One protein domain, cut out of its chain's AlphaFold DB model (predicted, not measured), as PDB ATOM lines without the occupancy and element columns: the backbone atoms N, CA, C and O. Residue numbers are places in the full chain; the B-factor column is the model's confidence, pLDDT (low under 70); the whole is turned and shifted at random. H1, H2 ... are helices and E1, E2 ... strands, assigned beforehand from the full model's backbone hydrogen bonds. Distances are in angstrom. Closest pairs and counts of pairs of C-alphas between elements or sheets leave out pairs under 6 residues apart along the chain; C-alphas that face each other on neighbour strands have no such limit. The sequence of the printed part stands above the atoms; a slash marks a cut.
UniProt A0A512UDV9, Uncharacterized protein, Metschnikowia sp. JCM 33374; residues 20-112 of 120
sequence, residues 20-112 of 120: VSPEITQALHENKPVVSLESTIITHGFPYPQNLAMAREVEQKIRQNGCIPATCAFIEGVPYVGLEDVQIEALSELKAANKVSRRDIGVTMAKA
ATOM      1  N   VAL A  20     191.858 198.098 233.774       96.31
ATOM      2  CA  VAL A  20     190.944 196.999 234.095       96.31
ATOM      3  C   VAL A  20     189.909 196.946 232.985       96.31
ATOM      4  O   VAL A  20     189.367 197.992 232.622       96.31
ATOM      5  N   SER A  21     189.654 195.766 232.422       97.75
ATOM      6  CA  SER A  21     188.662 195.661 231.352       97.75
ATOM      7  C   SER A  21     187.249 195.990 231.852       97.75
ATOM      8  O   SER A  21     186.958 195.876 233.054       97.75
ATOM      9  N   PRO A  22     186.335 196.378 230.945       97.81
ATOM     10  CA  PRO A  22     184.935 196.592 231.296       97.81
ATOM     11  C   PRO A  22     184.284 195.354 231.924       97.81
ATOM     12  O   PRO A  22     183.572 195.489 232.917       97.81
ATOM     13  N   GLU A  23     184.579 194.150 231.413       98.19
ATOM     14  CA  GLU A  23     184.020 192.894 231.934       98.19
ATOM     15  C   GLU A  23     184.443 192.646 233.388       98.19
ATOM     16  O   GLU A  23     183.604 192.330 234.233       98.19
ATOM     17  N   ILE A  24     185.723 192.857 233.714       98.38
ATOM     18  CA  ILE A  24     186.216 192.708 235.089       98.38
ATOM     19  C   ILE A  24     185.634 193.782 235.999       98.38
ATOM     20  O   ILE A  24     185.201 193.483 237.111       98.38
ATOM     21  N   THR A  25     185.571 195.025 235.527       97.31
ATOM     22  CA  THR A  25     184.978 196.129 236.292       97.31
ATOM     23  C   THR A  25     183.522 195.829 236.646       97.31
ATOM     24  O   THR A  25     183.115 195.987 237.800       97.31
ATOM     25  N   GLN A  26     182.748 195.332 235.680       98.06
ATOM     26  CA  GLN A  26     181.360 194.936 235.880       98.06
ATOM     27  C   GLN A  26     181.237 193.730 236.818       98.06
ATOM     28  O   GLN A  26     180.428 193.761 237.744       98.06
ATOM     29  N   ALA A  27     182.056 192.693 236.629       98.12
ATOM     30  CA  ALA A  27     182.046 191.505 237.476       98.12
ATOM     31  C   ALA A  27     182.301 191.855 238.949       98.12
ATOM     32  O   ALA A  27     181.584 191.381 239.830       98.12
ATOM     33  N   LEU A  28     183.265 192.741 239.214       97.12
ATOM     34  CA  LEU A  28     183.562 193.221 240.562       97.12
ATOM     35  C   LEU A  28     182.406 194.038 241.151       97.12
ATOM     36  O   LEU A  28     182.053 193.837 242.311       97.12
ATOM     37  N   HIS A  29     181.783 194.919 240.361       97.38
ATOM     38  CA  HIS A  29     180.615 195.690 240.797       97.38
ATOM     39  C   HIS A  29     179.420 194.785 241.147       97.38
ATOM     40  O   HIS A  29     178.703 195.022 242.118       97.38
ATOM     41  N   GLU A  30     179.227 193.710 240.384       97.75
ATOM     42  CA  GLU A  30     178.150 192.733 240.570       97.75
ATOM     43  C   GLU A  30     178.493 191.627 241.586       97.75
ATOM     44  O   GLU A  30     177.676 190.736 241.812       97.75
ATOM     45  N   ASN A  31     179.670 191.674 242.225       97.25
ATOM     46  CA  ASN A  31     180.185 190.623 243.114       97.25
ATOM     47  C   ASN A  31     180.212 189.223 242.464       97.25
ATOM     48  O   ASN A  31     180.030 188.206 243.138       97.25
ATOM     49  N   LYS A  32     180.448 189.160 241.151       98.06
ATOM     50  CA  LYS A  32     180.685 187.909 240.427       98.06
ATOM     51  C   LYS A  32     182.106 187.401 240.704       98.06
ATOM     52  O   LYS A  32     183.031 188.208 240.828       98.06
ATOM     53  N   PRO A  33     182.314 186.077 240.792       98.44
ATOM     54  CA  PRO A  33     183.639 185.517 241.022       98.44
ATOM     55  C   PRO A  33     184.556 185.759 239.815       98.44
ATOM     56  O   PRO A  33     184.199 185.463 238.673       98.44
ATOM     57  N   VAL A  34     185.755 186.276 240.085       98.75
ATOM     58  CA  VAL A  34     186.801 186.554 239.091       98.75
ATOM     59  C   VAL A  34     188.009 185.662 239.370       98.75
ATOM     60  O   VAL A  34     188.431 185.530 240.520       98.75
ATOM     61  N   VAL A  35     188.584 185.065 238.325       98.75
ATOM     62  CA  VAL A  35     189.785 184.219 238.405       98.75
ATOM     63  C   VAL A  35     190.916 184.882 237.629       98.75
ATOM     64  O   VAL A  35     190.832 185.026 236.414       98.75
ATOM     65  N   SER A  36     191.981 185.279 238.327       98.19
ATOM     66  CA  SER A  36     193.182 185.840 237.697       98.19
ATOM     67  C   SER A  36     194.011 184.756 237.001       98.19
ATOM     68  O   SER A  36     194.178 183.667 237.554       98.19
ATOM     69  N   LEU A  37     194.557 185.074 235.826       98.38
ATOM     70  CA  LEU A  37     195.463 184.223 235.049       98.38
ATOM     71  C   LEU A  37     196.753 184.983 234.703       98.38
ATOM     72  O   LEU A  37     196.726 186.193 234.480       98.38
ATOM     73  N   GLU A  38     197.885 184.278 234.642       96.12
ATOM     74  CA  GLU A  38     199.173 184.865 234.249       96.12
ATOM     75  C   GLU A  38     199.403 184.843 232.727       96.12
ATOM     76  O   GLU A  38     198.982 183.921 232.034       96.12
ATOM     77  N   SER A  39     200.152 185.823 232.215       95.81
ATOM     78  CA  SER A  39     200.592 185.896 230.813       95.81
ATOM     79  C   SER A  39     201.852 185.076 230.507       95.81
ATOM     80  O   SER A  39     202.101 184.735 229.352       95.81
ATOM     81  N   THR A  40     202.680 184.753 231.512       94.44
ATOM     82  CA  THR A  40     203.997 184.118 231.280       94.44
ATOM     83  C   THR A  40     203.864 182.735 230.646       94.44
ATOM     84  O   THR A  40     204.638 182.398 229.751       94.44
ATOM     85  N   ILE A  41     202.868 181.943 231.049       94.69
ATOM     86  CA  ILE A  41     202.587 180.644 230.428       94.69
ATOM     87  C   ILE A  41     202.184 180.760 228.946       94.69
ATOM     88  O   ILE A  41     202.480 179.857 228.166       94.69
ATOM     89  N   ILE A  42     201.585 181.884 228.537       95.56
ATOM     90  CA  ILE A  42     201.209 182.160 227.142       95.56
ATOM     91  C   ILE A  42     202.464 182.449 226.305       95.56
ATOM     92  O   ILE A  42     202.617 181.932 225.203       95.56
ATOM     93  N   THR A  43     203.407 183.231 226.829       93.88
ATOM     94  CA  THR A  43     204.583 183.669 226.057       93.88
ATOM     95  C   THR A  43     205.796 182.741 226.159       93.88
ATOM     96  O   THR A  43     206.633 182.733 225.263       93.88
ATOM     97  N   HIS A  44     205.920 181.958 227.236       92.50
ATOM     98  CA  HIS A  44     207.100 181.120 227.509       92.50
ATOM     99  C   HIS A  44     206.774 179.649 227.801       92.50
ATOM    100  O   HIS A  44     207.693 178.838 227.907       92.50
ATOM    101  N   GLY A  45     205.499 179.301 227.993       92.62
ATOM    102  CA  GLY A  45     205.096 177.943 228.371       92.62
ATOM    103  C   GLY A  45     204.907 177.007 227.179       92.62
ATOM    104  O   GLY A  45     205.315 175.850 227.238       92.62
ATOM    105  N   PHE A  46     204.313 177.509 226.096       94.31
ATOM    106  CA  PHE A  46     203.981 176.727 224.904       94.31
ATOM    107  C   PHE A  46     204.379 177.478 223.626       94.31
ATOM    108  O   PHE A  46     204.355 178.709 223.615       94.31
ATOM    109  N   PRO A  47     204.726 176.768 222.539       95.81
ATOM    110  CA  PRO A  47     204.912 177.399 221.238       95.81
ATOM    111  C   PRO A  47     203.576 177.899 220.674       95.81
ATOM    112  O   PRO A  47     202.507 177.405 221.033       95.81
ATOM    113  N   TYR A  48     203.643 178.853 219.750       96.44
ATOM    114  CA  TYR A  48     202.500 179.206 218.911       96.44
ATOM    115  C   TYR A  48     202.225 178.101 217.874       96.44
ATOM    116  O   TYR A  48     203.187 177.601 217.277       96.44
ATOM    117  N   PRO A  49     200.951 177.731 217.607       97.38
ATOM    118  CA  PRO A  49     199.701 178.316 218.128       97.38
ATOM    119  C   PRO A  49     199.149 177.652 219.406       97.38
ATOM    120  O   PRO A  49     198.039 177.960 219.841       97.38
ATOM    121  N   GLN A  50     199.875 176.704 220.006       98.19
ATOM    122  CA  GLN A  50     199.409 175.950 221.174       98.19
ATOM    123  C   GLN A  50     199.204 176.841 222.403       98.19
ATOM    124  O   GLN A  50     198.282 176.595 223.177       98.19
ATOM    125  N   ASN A  51     200.017 177.883 222.577       97.62
ATOM    126  CA  ASN A  51     199.826 178.878 223.631       97.62
ATOM    127  C   ASN A  51     198.478 179.609 223.540       97.62
ATOM    128  O   ASN A  51     197.786 179.717 224.551       97.62
ATOM    129  N   LEU A  52     198.078 180.044 222.344       98.38
ATOM    130  CA  LEU A  52     196.806 180.719 222.098       98.38
ATOM    131  C   LEU A  52     195.627 179.775 222.347       98.38
ATOM    132  O   LEU A  52     194.666 180.137 223.026       98.38
ATOM    133  N   ALA A  53     195.718 178.544 221.832       98.50
ATOM    134  CA  ALA A  53     194.704 177.519 222.056       98.50
ATOM    135  C   ALA A  53     194.541 177.206 223.553       98.50
ATOM    136  O   ALA A  53     193.420 177.181 224.055       98.50
ATOM    137  N   MET A  54     195.654 177.044 224.273       98.31
ATOM    138  CA  MET A  54     195.661 176.801 225.715       98.31
ATOM    139  C   MET A  54     195.055 177.976 226.492       98.31
ATOM    140  O   MET A  54     194.193 177.749 227.340       98.31
ATOM    141  N   ALA A  55     195.442 179.220 226.184       98.25
ATOM    142  CA  ALA A  55     194.907 180.407 226.851       98.25
ATOM    143  C   ALA A  55     193.376 180.477 226.716       98.25
ATOM    144  O   ALA A  55     192.665 180.579 227.718       98.25
ATOM    145  N   ARG A  56     192.865 180.310 225.488       98.44
ATOM    146  CA  ARG A  56     191.422 180.294 225.198       98.44
ATOM    147  C   ARG A  56     190.701 179.131 225.888       98.44
ATOM    148  O   ARG A  56     189.623 179.330 226.445       98.44
ATOM    149  N   GLU A  57     191.285 177.932 225.897       98.56
ATOM    150  CA  GLU A  57     190.701 176.761 226.567       98.56
ATOM    151  C   GLU A  57     190.576 176.978 228.083       98.56
ATOM    152  O   GLU A  57     189.545 176.655 228.683       98.56
ATOM    153  N   VAL A  58     191.603 177.547 228.720       98.44
ATOM    154  CA  VAL A  58     191.589 177.847 230.159       98.44
ATOM    155  C   VAL A  58     190.537 178.906 230.488       98.44
ATOM    156  O   VAL A  58     189.744 178.702 231.412       98.44
ATOM    157  N   GLU A  59     190.464 179.996 229.719       98.56
ATOM    158  CA  GLU A  59     189.422 181.013 229.906       98.56
ATOM    159  C   GLU A  59     188.017 180.427 229.727       98.56
ATOM    160  O   GLU A  59     187.122 180.685 230.537       98.56
ATOM    161  N   GLN A  60     187.826 179.575 228.718       98.69
ATOM    162  CA  GLN A  60     186.554 178.902 228.482       98.69
ATOM    163  C   GLN A  60     186.159 178.001 229.659       98.69
ATOM    164  O   GLN A  60     185.009 178.045 230.099       98.69
ATOM    165  N   LYS A  61     187.096 177.221 230.211       98.75
ATOM    166  CA  LYS A  61     186.842 176.378 231.391       98.75
ATOM    167  C   LYS A  61     186.435 177.203 232.609       98.75
ATOM    168  O   LYS A  61     185.528 176.806 233.336       98.75
ATOM    169  N   ILE A  62     187.049 178.363 232.831       98.75
ATOM    170  CA  ILE A  62     186.667 179.274 233.925       98.75
ATOM    171  C   ILE A  62     185.234 179.781 233.734       98.75
ATOM    172  O   ILE A  62     184.434 179.716 234.670       98.75
ATOM    173  N   ARG A  63     184.884 180.195 232.511       98.50
ATOM    174  CA  ARG A  63     183.524 180.637 232.167       98.50
ATOM    175  C   ARG A  63     182.487 179.533 232.375       98.50
ATOM    176  O   ARG A  63     181.437 179.787 232.959       98.50
ATOM    177  N   GLN A  64     182.794 178.297 231.976       98.69
ATOM    178  CA  GLN A  64     181.928 177.127 232.198       98.69
ATOM    179  C   GLN A  64     181.667 176.842 233.686       98.69
ATOM    180  O   GLN A  64     180.619 176.302 234.027       98.69
ATOM    181  N   ASN A  65     182.585 177.236 234.571       98.50
ATOM    182  CA  ASN A  65     182.431 177.113 236.023       98.50
ATOM    183  C   ASN A  65     181.758 178.342 236.670       98.50
ATOM    184  O   ASN A  65     181.749 178.466 237.892       98.50
ATOM    185  N   GLY A  66     181.182 179.251 235.872       98.00
ATOM    186  CA  GLY A  66     180.440 180.414 236.367       98.00
ATOM    187  C   GLY A  66     181.318 181.571 236.850       98.00
ATOM    188  O   GLY A  66     180.827 182.454 237.553       98.00
ATOM    189  N   CYS A  67     182.599 181.578 236.478       98.62
ATOM    190  CA  CYS A  67     183.566 182.606 236.846       98.62
ATOM    191  C   CYS A  67     183.972 183.461 235.639       98.62
ATOM    192  O   CYS A  67     183.855 183.040 234.489       98.62
ATOM    193  N   ILE A  68     184.500 184.655 235.905       98.75
ATOM    194  CA  ILE A  68     185.036 185.554 234.878       98.75
ATOM    195  C   ILE A  68     186.573 185.460 234.870       98.75
ATOM    196  O   ILE A  68     187.189 185.724 235.906       98.75
ATOM    197  N   PRO A  69     187.216 185.066 233.755       98.75
ATOM    198  CA  PRO A  69     188.671 185.022 233.661       98.75
ATOM    199  C   PRO A  69     189.261 186.430 233.534       98.75
ATOM    200  O   PRO A  69     188.726 187.280 232.829       98.75
ATOM    201  N   ALA A  70     190.384 186.665 234.205       98.69
ATOM    202  CA  ALA A  70     191.134 187.912 234.161       98.69
ATOM    203  C   ALA A  70     192.605 187.627 233.844       98.69
ATOM    204  O   ALA A  70     193.459 187.651 234.735       98.69
ATOM    205  N   THR A  71     192.910 187.346 232.577       98.50
ATOM    206  CA  THR A  71     194.304 187.278 232.122       98.50
ATOM    207  C   THR A  71     194.979 188.625 232.356       98.50
ATOM    208  O   THR A  71     194.443 189.671 231.987       98.50
ATOM    209  N   CYS A  72     196.117 188.606 233.047       97.88
ATOM    210  CA  CYS A  72     196.872 189.790 233.429       97.88
ATOM    211  C   CYS A  72     198.207 189.818 232.692       97.88
ATOM    212  O   CYS A  72     198.909 188.809 232.634       97.88
ATOM    213  N   ALA A  73     198.570 190.991 232.188       95.94
ATOM    214  CA  ALA A  73     199.846 191.232 231.530       95.94
ATOM    215  C   ALA A  73     200.266 192.685 231.722       95.94
ATOM    216  O   ALA A  73     199.433 193.553 231.997       95.94
ATOM    217  N   PHE A  74     201.542 192.976 231.517       93.31
ATOM    218  CA  PHE A  74     201.937 194.335 231.169       93.31
ATOM    219  C   PHE A  74     201.786 194.505 229.652       93.31
ATOM    220  O   PHE A  74     202.116 193.605 228.894       93.31
ATOM    221  N   ILE A  75     201.268 195.640 229.193       90.75
ATOM    222  CA  ILE A  75     201.251 196.030 227.779       90.75
ATOM    223  C   ILE A  75     201.690 197.485 227.742       90.75
ATOM    224  O   ILE A  75     201.106 198.337 228.399       90.75
ATOM    225  N   GLU A  76     202.775 197.770 227.039       86.62
ATOM    226  CA  GLU A  76     203.354 199.119 226.952       86.62
ATOM    227  C   GLU A  76     203.724 199.702 228.313       86.62
ATOM    228  O   GLU A  76     203.591 200.889 228.575       86.62
ATOM    229  N   GLY A  77     204.210 198.831 229.206       87.31
ATOM    230  CA  GLY A  77     204.547 199.176 230.588       87.31
ATOM    231  C   GLY A  77     203.322 199.428 231.472       87.31
ATOM    232  O   GLY A  77     203.465 199.634 232.673       87.31
ATOM    233  N   VAL A  78     202.113 199.367 230.918       90.69
ATOM    234  CA  VAL A  78     200.866 199.538 231.656       90.69
ATOM    235  C   VAL A  78     200.371 198.163 232.112       90.69
ATOM    236  O   VAL A  78     200.262 197.264 231.284       90.69
ATOM    237  N   PRO A  79     200.081 197.947 233.404       93.56
ATOM    238  CA  PRO A  79     199.431 196.724 233.859       93.56
ATOM    239  C   PRO A  79     197.976 196.660 233.376       93.56
ATOM    240  O   PRO A  79     197.204 197.604 233.572       93.56
ATOM    241  N   TYR A  80     197.606 195.522 232.794       95.94
ATOM    242  CA  TYR A  80     196.254 195.170 232.375       95.94
ATOM    243  C   TYR A  80     195.701 194.025 233.230       95.94
ATOM    244  O   TYR A  80     196.415 193.073 233.548       95.94
ATOM    245  N   VAL A  81     194.415 194.111 233.569       97.81
ATOM    246  CA  VAL A  81     193.643 193.073 234.261       97.81
ATOM    247  C   VAL A  81     192.405 192.758 233.431       97.81
ATOM    248  O   VAL A  81     191.505 193.595 233.313       97.81
ATOM    249  N   GLY A  82     192.367 191.543 232.885       98.06
ATOM    250  CA  GLY A  82     191.386 191.135 231.886       98.06
ATOM    251  C   GLY A  82     191.822 191.599 230.504       98.06
ATOM    252  O   GLY A  82     191.544 192.728 230.114       98.06
ATOM    253  N   LEU A  83     192.529 190.741 229.778       97.94
ATOM    254  CA  LEU A  83     192.865 190.995 228.383       97.94
ATOM    255  C   LEU A  83     191.683 190.687 227.468       97.94
ATOM    256  O   LEU A  83     190.908 189.768 227.722       97.94
ATOM    257  N   GLU A  84     191.574 191.448 226.387       96.94
ATOM    258  CA  GLU A  84     190.721 191.093 225.256       96.94
ATOM    259  C   GLU A  84     191.379 189.985 224.421       96.94
ATOM    260  O   GLU A  84     192.605 189.858 224.394       96.94
ATOM    261  N   ASP A  85     190.578 189.212 223.684       96.88
ATOM    262  CA  ASP A  85     191.075 188.092 222.869       96.88
ATOM    263  C   ASP A  85     192.154 188.532 221.864       96.88
ATOM    264  O   ASP A  85     193.176 187.865 221.722       96.88
ATOM    265  N   VAL A  86     192.004 189.720 221.267       96.75
ATOM    266  CA  VAL A  86     193.008 190.309 220.362       96.75
ATOM    267  C   VAL A  86     194.347 190.583 221.055       96.75
ATOM    268  O   VAL A  86     195.403 190.489 220.435       96.75
ATOM    269  N   GLN A  87     194.334 190.904 222.351       96.12
ATOM    270  CA  GLN A  87     195.551 191.117 223.137       96.12
ATOM    271  C   GLN A  87     196.190 189.778 223.530       96.12
ATOM    272  O   GLN A  87     197.415 189.675 223.558       96.12
ATOM    273  N   ILE A  88     195.382 188.748 223.803       97.19
ATOM    274  CA  ILE A  88     195.854 187.376 224.056       97.19
ATOM    275  C   ILE A  88     196.506 186.794 222.795       97.19
ATOM    276  O   ILE A  88     197.586 186.206 222.874       97.19
ATOM    277  N   GLU A  89     195.884 186.985 221.634       96.88
ATOM    278  CA  GLU A  89     196.430 186.597 220.331       96.88
ATOM    279  C   GLU A  89     197.747 187.323 220.049       96.88
ATOM    280  O   GLU A  89     198.763 186.667 219.816       96.88
ATOM    281  N   ALA A  90     197.774 188.649 220.214       94.81
ATOM    282  CA  ALA A  90     198.993 189.435 220.052       94.81
ATOM    283  C   ALA A  90     200.129 188.951 220.970       94.81
ATOM    284  O   ALA A  90     201.259 188.814 220.510       94.81
ATOM    285  N   LEU A  91     199.845 188.650 222.246       93.69
ATOM    286  CA  LEU A  91     200.832 188.082 223.175       93.69
ATOM    287  C   LEU A  91     201.328 186.705 222.724       93.69
ATOM    288  O   LEU A  91     202.513 186.407 222.853       93.69
ATOM    289  N   SER A  92     200.435 185.868 222.202       95.62
ATOM    290  CA  SER A  92     200.751 184.502 221.780       95.62
ATOM    291  C   SER A  92     201.677 184.457 220.560       95.62
ATOM    292  O   SER A  92     202.454 183.514 220.412       95.62
ATOM    293  N   GLU A  93     201.627 185.472 219.700       94.75
ATOM    294  CA  GLU A  93     202.472 185.587 218.504       94.75
ATOM    295  C   GLU A  93     203.856 186.199 218.778       94.75
ATOM    296  O   GLU A  93     204.733 186.200 217.903       94.75
ATOM    297  N   LEU A  94     204.095 186.712 219.990       90.94
ATOM    298  CA  LEU A  94     205.369 187.328 220.340       90.94
ATOM    299  C   LEU A  94     206.510 186.311 220.290       90.94
ATOM    300  O   LEU A  94     206.577 185.361 221.064       90.94
ATOM    301  N   LYS A  95     207.495 186.586 219.431       84.19
ATOM    302  CA  LYS A  95     208.745 185.808 219.366       84.19
ATOM    303  C   LYS A  95     209.620 185.978 220.608       84.19
ATOM    304  O   LYS A  95     210.459 185.128 220.886       84.19
ATOM    305  N   ALA A  96     209.479 187.106 221.299       81.94
ATOM    306  CA  ALA A  96     210.206 187.409 222.519       81.94
ATOM    307  C   ALA A  96     209.373 188.349 223.393       81.94
ATOM    308  O   ALA A  96     209.003 189.438 222.958       81.94
ATOM    309  N   ALA A  97     209.148 187.922 224.631       87.25
ATOM    310  CA  ALA A  97     208.463 188.665 225.674       87.25
ATOM    311  C   ALA A  97     209.390 188.803 226.885       87.25
ATOM    312  O   ALA A  97     210.154 187.892 227.205       87.25
ATOM    313  N   ASN A  98     209.342 189.937 227.578       87.81
ATOM    314  CA  ASN A  98     210.132 190.118 228.796       87.81
ATOM    315  C   ASN A  98     209.390 189.528 229.982       87.81
ATOM    316  O   ASN A  98     208.462 190.171 230.439       87.81
ATOM    317  N   LYS A  99     209.824 188.397 230.543       91.06
ATOM    318  CA  LYS A  99     209.248 187.862 231.788       91.06
ATOM    319  C   LYS A  99     209.339 188.875 232.940       91.06
ATOM    320  O   LYS A  99     210.439 189.222 233.369       91.06
ATOM    321  N   VAL A 100     208.193 189.287 233.488       91.69
ATOM    322  CA  VAL A 100     208.103 190.259 234.589       91.69
ATOM    323  C   VAL A 100     207.814 189.538 235.902       91.69
ATOM    324  O   VAL A 100     206.740 188.982 236.108       91.69
ATOM    325  N   SER A 101     208.777 189.553 236.824       93.12
ATOM    326  CA  SER A 101     208.570 189.178 238.224       93.12
ATOM    327  C   SER A 101     208.418 190.428 239.098       93.12
ATOM    328  O   SER A 101     208.533 191.563 238.641       93.12
ATOM    329  N   ARG A 102     208.198 190.242 240.403       94.19
ATOM    330  CA  ARG A 102     207.988 191.330 241.377       94.19
ATOM    331  C   ARG A 102     209.057 192.428 241.322       94.19
ATOM    332  O   ARG A 102     208.723 193.598 241.465       94.19
ATOM    333  N   ARG A 103     210.328 192.053 241.137       93.56
ATOM    334  CA  ARG A 103     211.460 192.997 241.050       93.56
ATOM    335  C   ARG A 103     211.461 193.811 239.751       93.56
ATOM    336  O   ARG A 103     212.068 194.874 239.704       93.56
ATOM    337  N   ASP A 104     210.783 193.306 238.726       91.31
ATOM    338  CA  ASP A 104     210.779 193.867 237.380       91.31
ATOM    339  C   ASP A 104     209.614 194.860 237.191       91.31
ATOM    340  O   ASP A 104     209.720 195.777 236.386       91.31
ATOM    341  N   ILE A 105     208.539 194.765 237.991       90.38
ATOM    342  CA  ILE A 105     207.334 195.619 237.883       90.38
ATOM    343  C   ILE A 105     207.679 197.113 237.805       90.38
ATOM    344  O   ILE A 105     207.247 197.802 236.883       90.38
ATOM    345  N   GLY A 106     208.480 197.623 238.748       90.19
ATOM    346  CA  GLY A 106     208.801 199.053 238.801       90.19
ATOM    347  C   GLY A 106     209.545 199.543 237.557       90.19
ATOM    348  O   GLY A 106     209.240 200.612 237.032       90.19
ATOM    349  N   VAL A 107     210.488 198.742 237.045       89.00
ATOM    350  CA  VAL A 107     211.256 199.099 235.846       89.00
ATOM    351  C   VAL A 107     210.432 198.939 234.566       89.00
ATOM    352  O   VAL A 107     210.560 199.773 233.671       89.00
ATOM    353  N   THR A 108     209.556 197.933 234.498       88.06
ATOM    354  CA  THR A 108     208.608 197.736 233.394       88.06
ATOM    355  C   THR A 108     207.667 198.931 233.266       88.06
ATOM    356  O   THR A 108     207.511 199.470 232.173       88.06
ATOM    357  N   MET A 109     207.105 199.399 234.385       88.50
ATOM    358  CA  MET A 109     206.185 200.539 234.395       88.50
ATOM    359  C   MET A 109     206.879 201.875 234.107       88.50
ATOM    360  O   MET A 109     206.337 202.709 233.386       88.50
ATOM    361  N   ALA A 110     208.087 202.092 234.635       87.38
ATOM    362  CA  ALA A 110     208.806 203.356 234.459       87.38
ATOM    363  C   ALA A 110     209.317 203.579 233.027       87.38
ATOM    364  O   ALA A 110     209.491 204.717 232.600       87.38
ATOM    365  N   LYS A 111     209.596 202.500 232.290       74.25
ATOM    366  CA  LYS A 111     210.255 202.563 230.982       74.25
ATOM    367  C   LYS A 111     209.290 202.386 229.795       74.25
ATOM    368  O   LYS A 111     209.749 202.120 228.687       74.25
ATOM    369  N   ALA A 112     207.983 202.558 229.995       62.72
ATOM    370  CA  ALA A 112     206.945 202.421 228.963       62.72
ATOM    371  C   ALA A 112     207.300 202.982 227.556       62.72
ATOM    372  O   ALA A 112     207.046 202.279 226.581       62.72
TER     373      ALA A 112
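AT A GLANCE: This is residues 20 to 112 of the 120 residues of an uncharacterized protein of Metschnikowia sp. JCM 33374 (UniProt A0A512UDV9). A small staggered sheet of three strands has the long helix H3 running along one face with H4 on that face too, while H1 packs on the sheet away from H3 and H5 only grazes it by the hairpin of E2 and E3. H2 joins E1 to H3 beside the sheet, and a long link, residues 93 to 104, leads to H5. You have 93 printed residues with five named helices and three named strands, in the order H1 E1 H2 H3 E2 E3 H4 H5. The sheet's order is E1 E2 E3, mixed, and the class is mixed, helices and strands. The whole is compact, with a radius of gyration of the C-alphas of 13.4 A and spans of 35 by 30 by 21 A.

IN THESE COORDINATES: Find C-alpha 22 at (184.935, 196.592, 231.296), where H1 begins; it runs to residue 29, 10.5 A. Next come E1, residues 34 to 38, 13.4 A, and H2, residues 40 to 45. From C-alpha 50 at (199.409, 175.950, 221.174), H3 runs 20.7 A to residue 64. E2 takes residues 68 to 75, 20.6 A, and E3 residues 78 to 81. H4 is residues 85 to 92, 10.4 A. H5, residues 105 to 110, ends at C-alpha 110, (208.806, 203.356, 234.459).

HOW THE PARTS SIT: Start at E2, the inner strand. Its residues 68 to 72 pair with E1, parallel; look at N 70 and O 35, 2.8 A. Its residues 72 to 75 pair with E3, antiparallel, in a hairpin; N 75 and O 78 are 2.8 A apart. E1, H2 and H3, E2 form a strand-helix-strand unit, two parallel neighbour strands with helices between, its crossover right-handed. H3 and H4 on one face of the sheet make two layers. H3 lies over E2 at a height over the sheet of 9.0 A, along the strands at 7 degrees on the local plane; the closest C-alphas are Glu 59 and Pro 69, 5.5 A. H4 touches H3 at residues 51 to 55 alone, closest C-alphas Leu 52 and Ser 92, 5.5 A, at a tilt of 38 degrees, only just steep, opposite ways. H2 touches H3, closest C-alphas Ile 42 and Asn 51, 5.0 A. H1 is on the sheet, with C-alphas Ile 24 and Ala 70 closest to E2 at 6.9 A, and is apart from H3. Every O i to N i+4 pair is within hydrogen-bond range in H1, H2, H3, H4 and H5.

THE WHOLE: The C-alphas of Gln 64 and Lys 111, 38.1 A, are the two farthest apart. The printed part has no cut. The link from H4 to H5 is long; the others are tight. Mean pLDDT of the printed part is 94.7, and residue 112 is under 70.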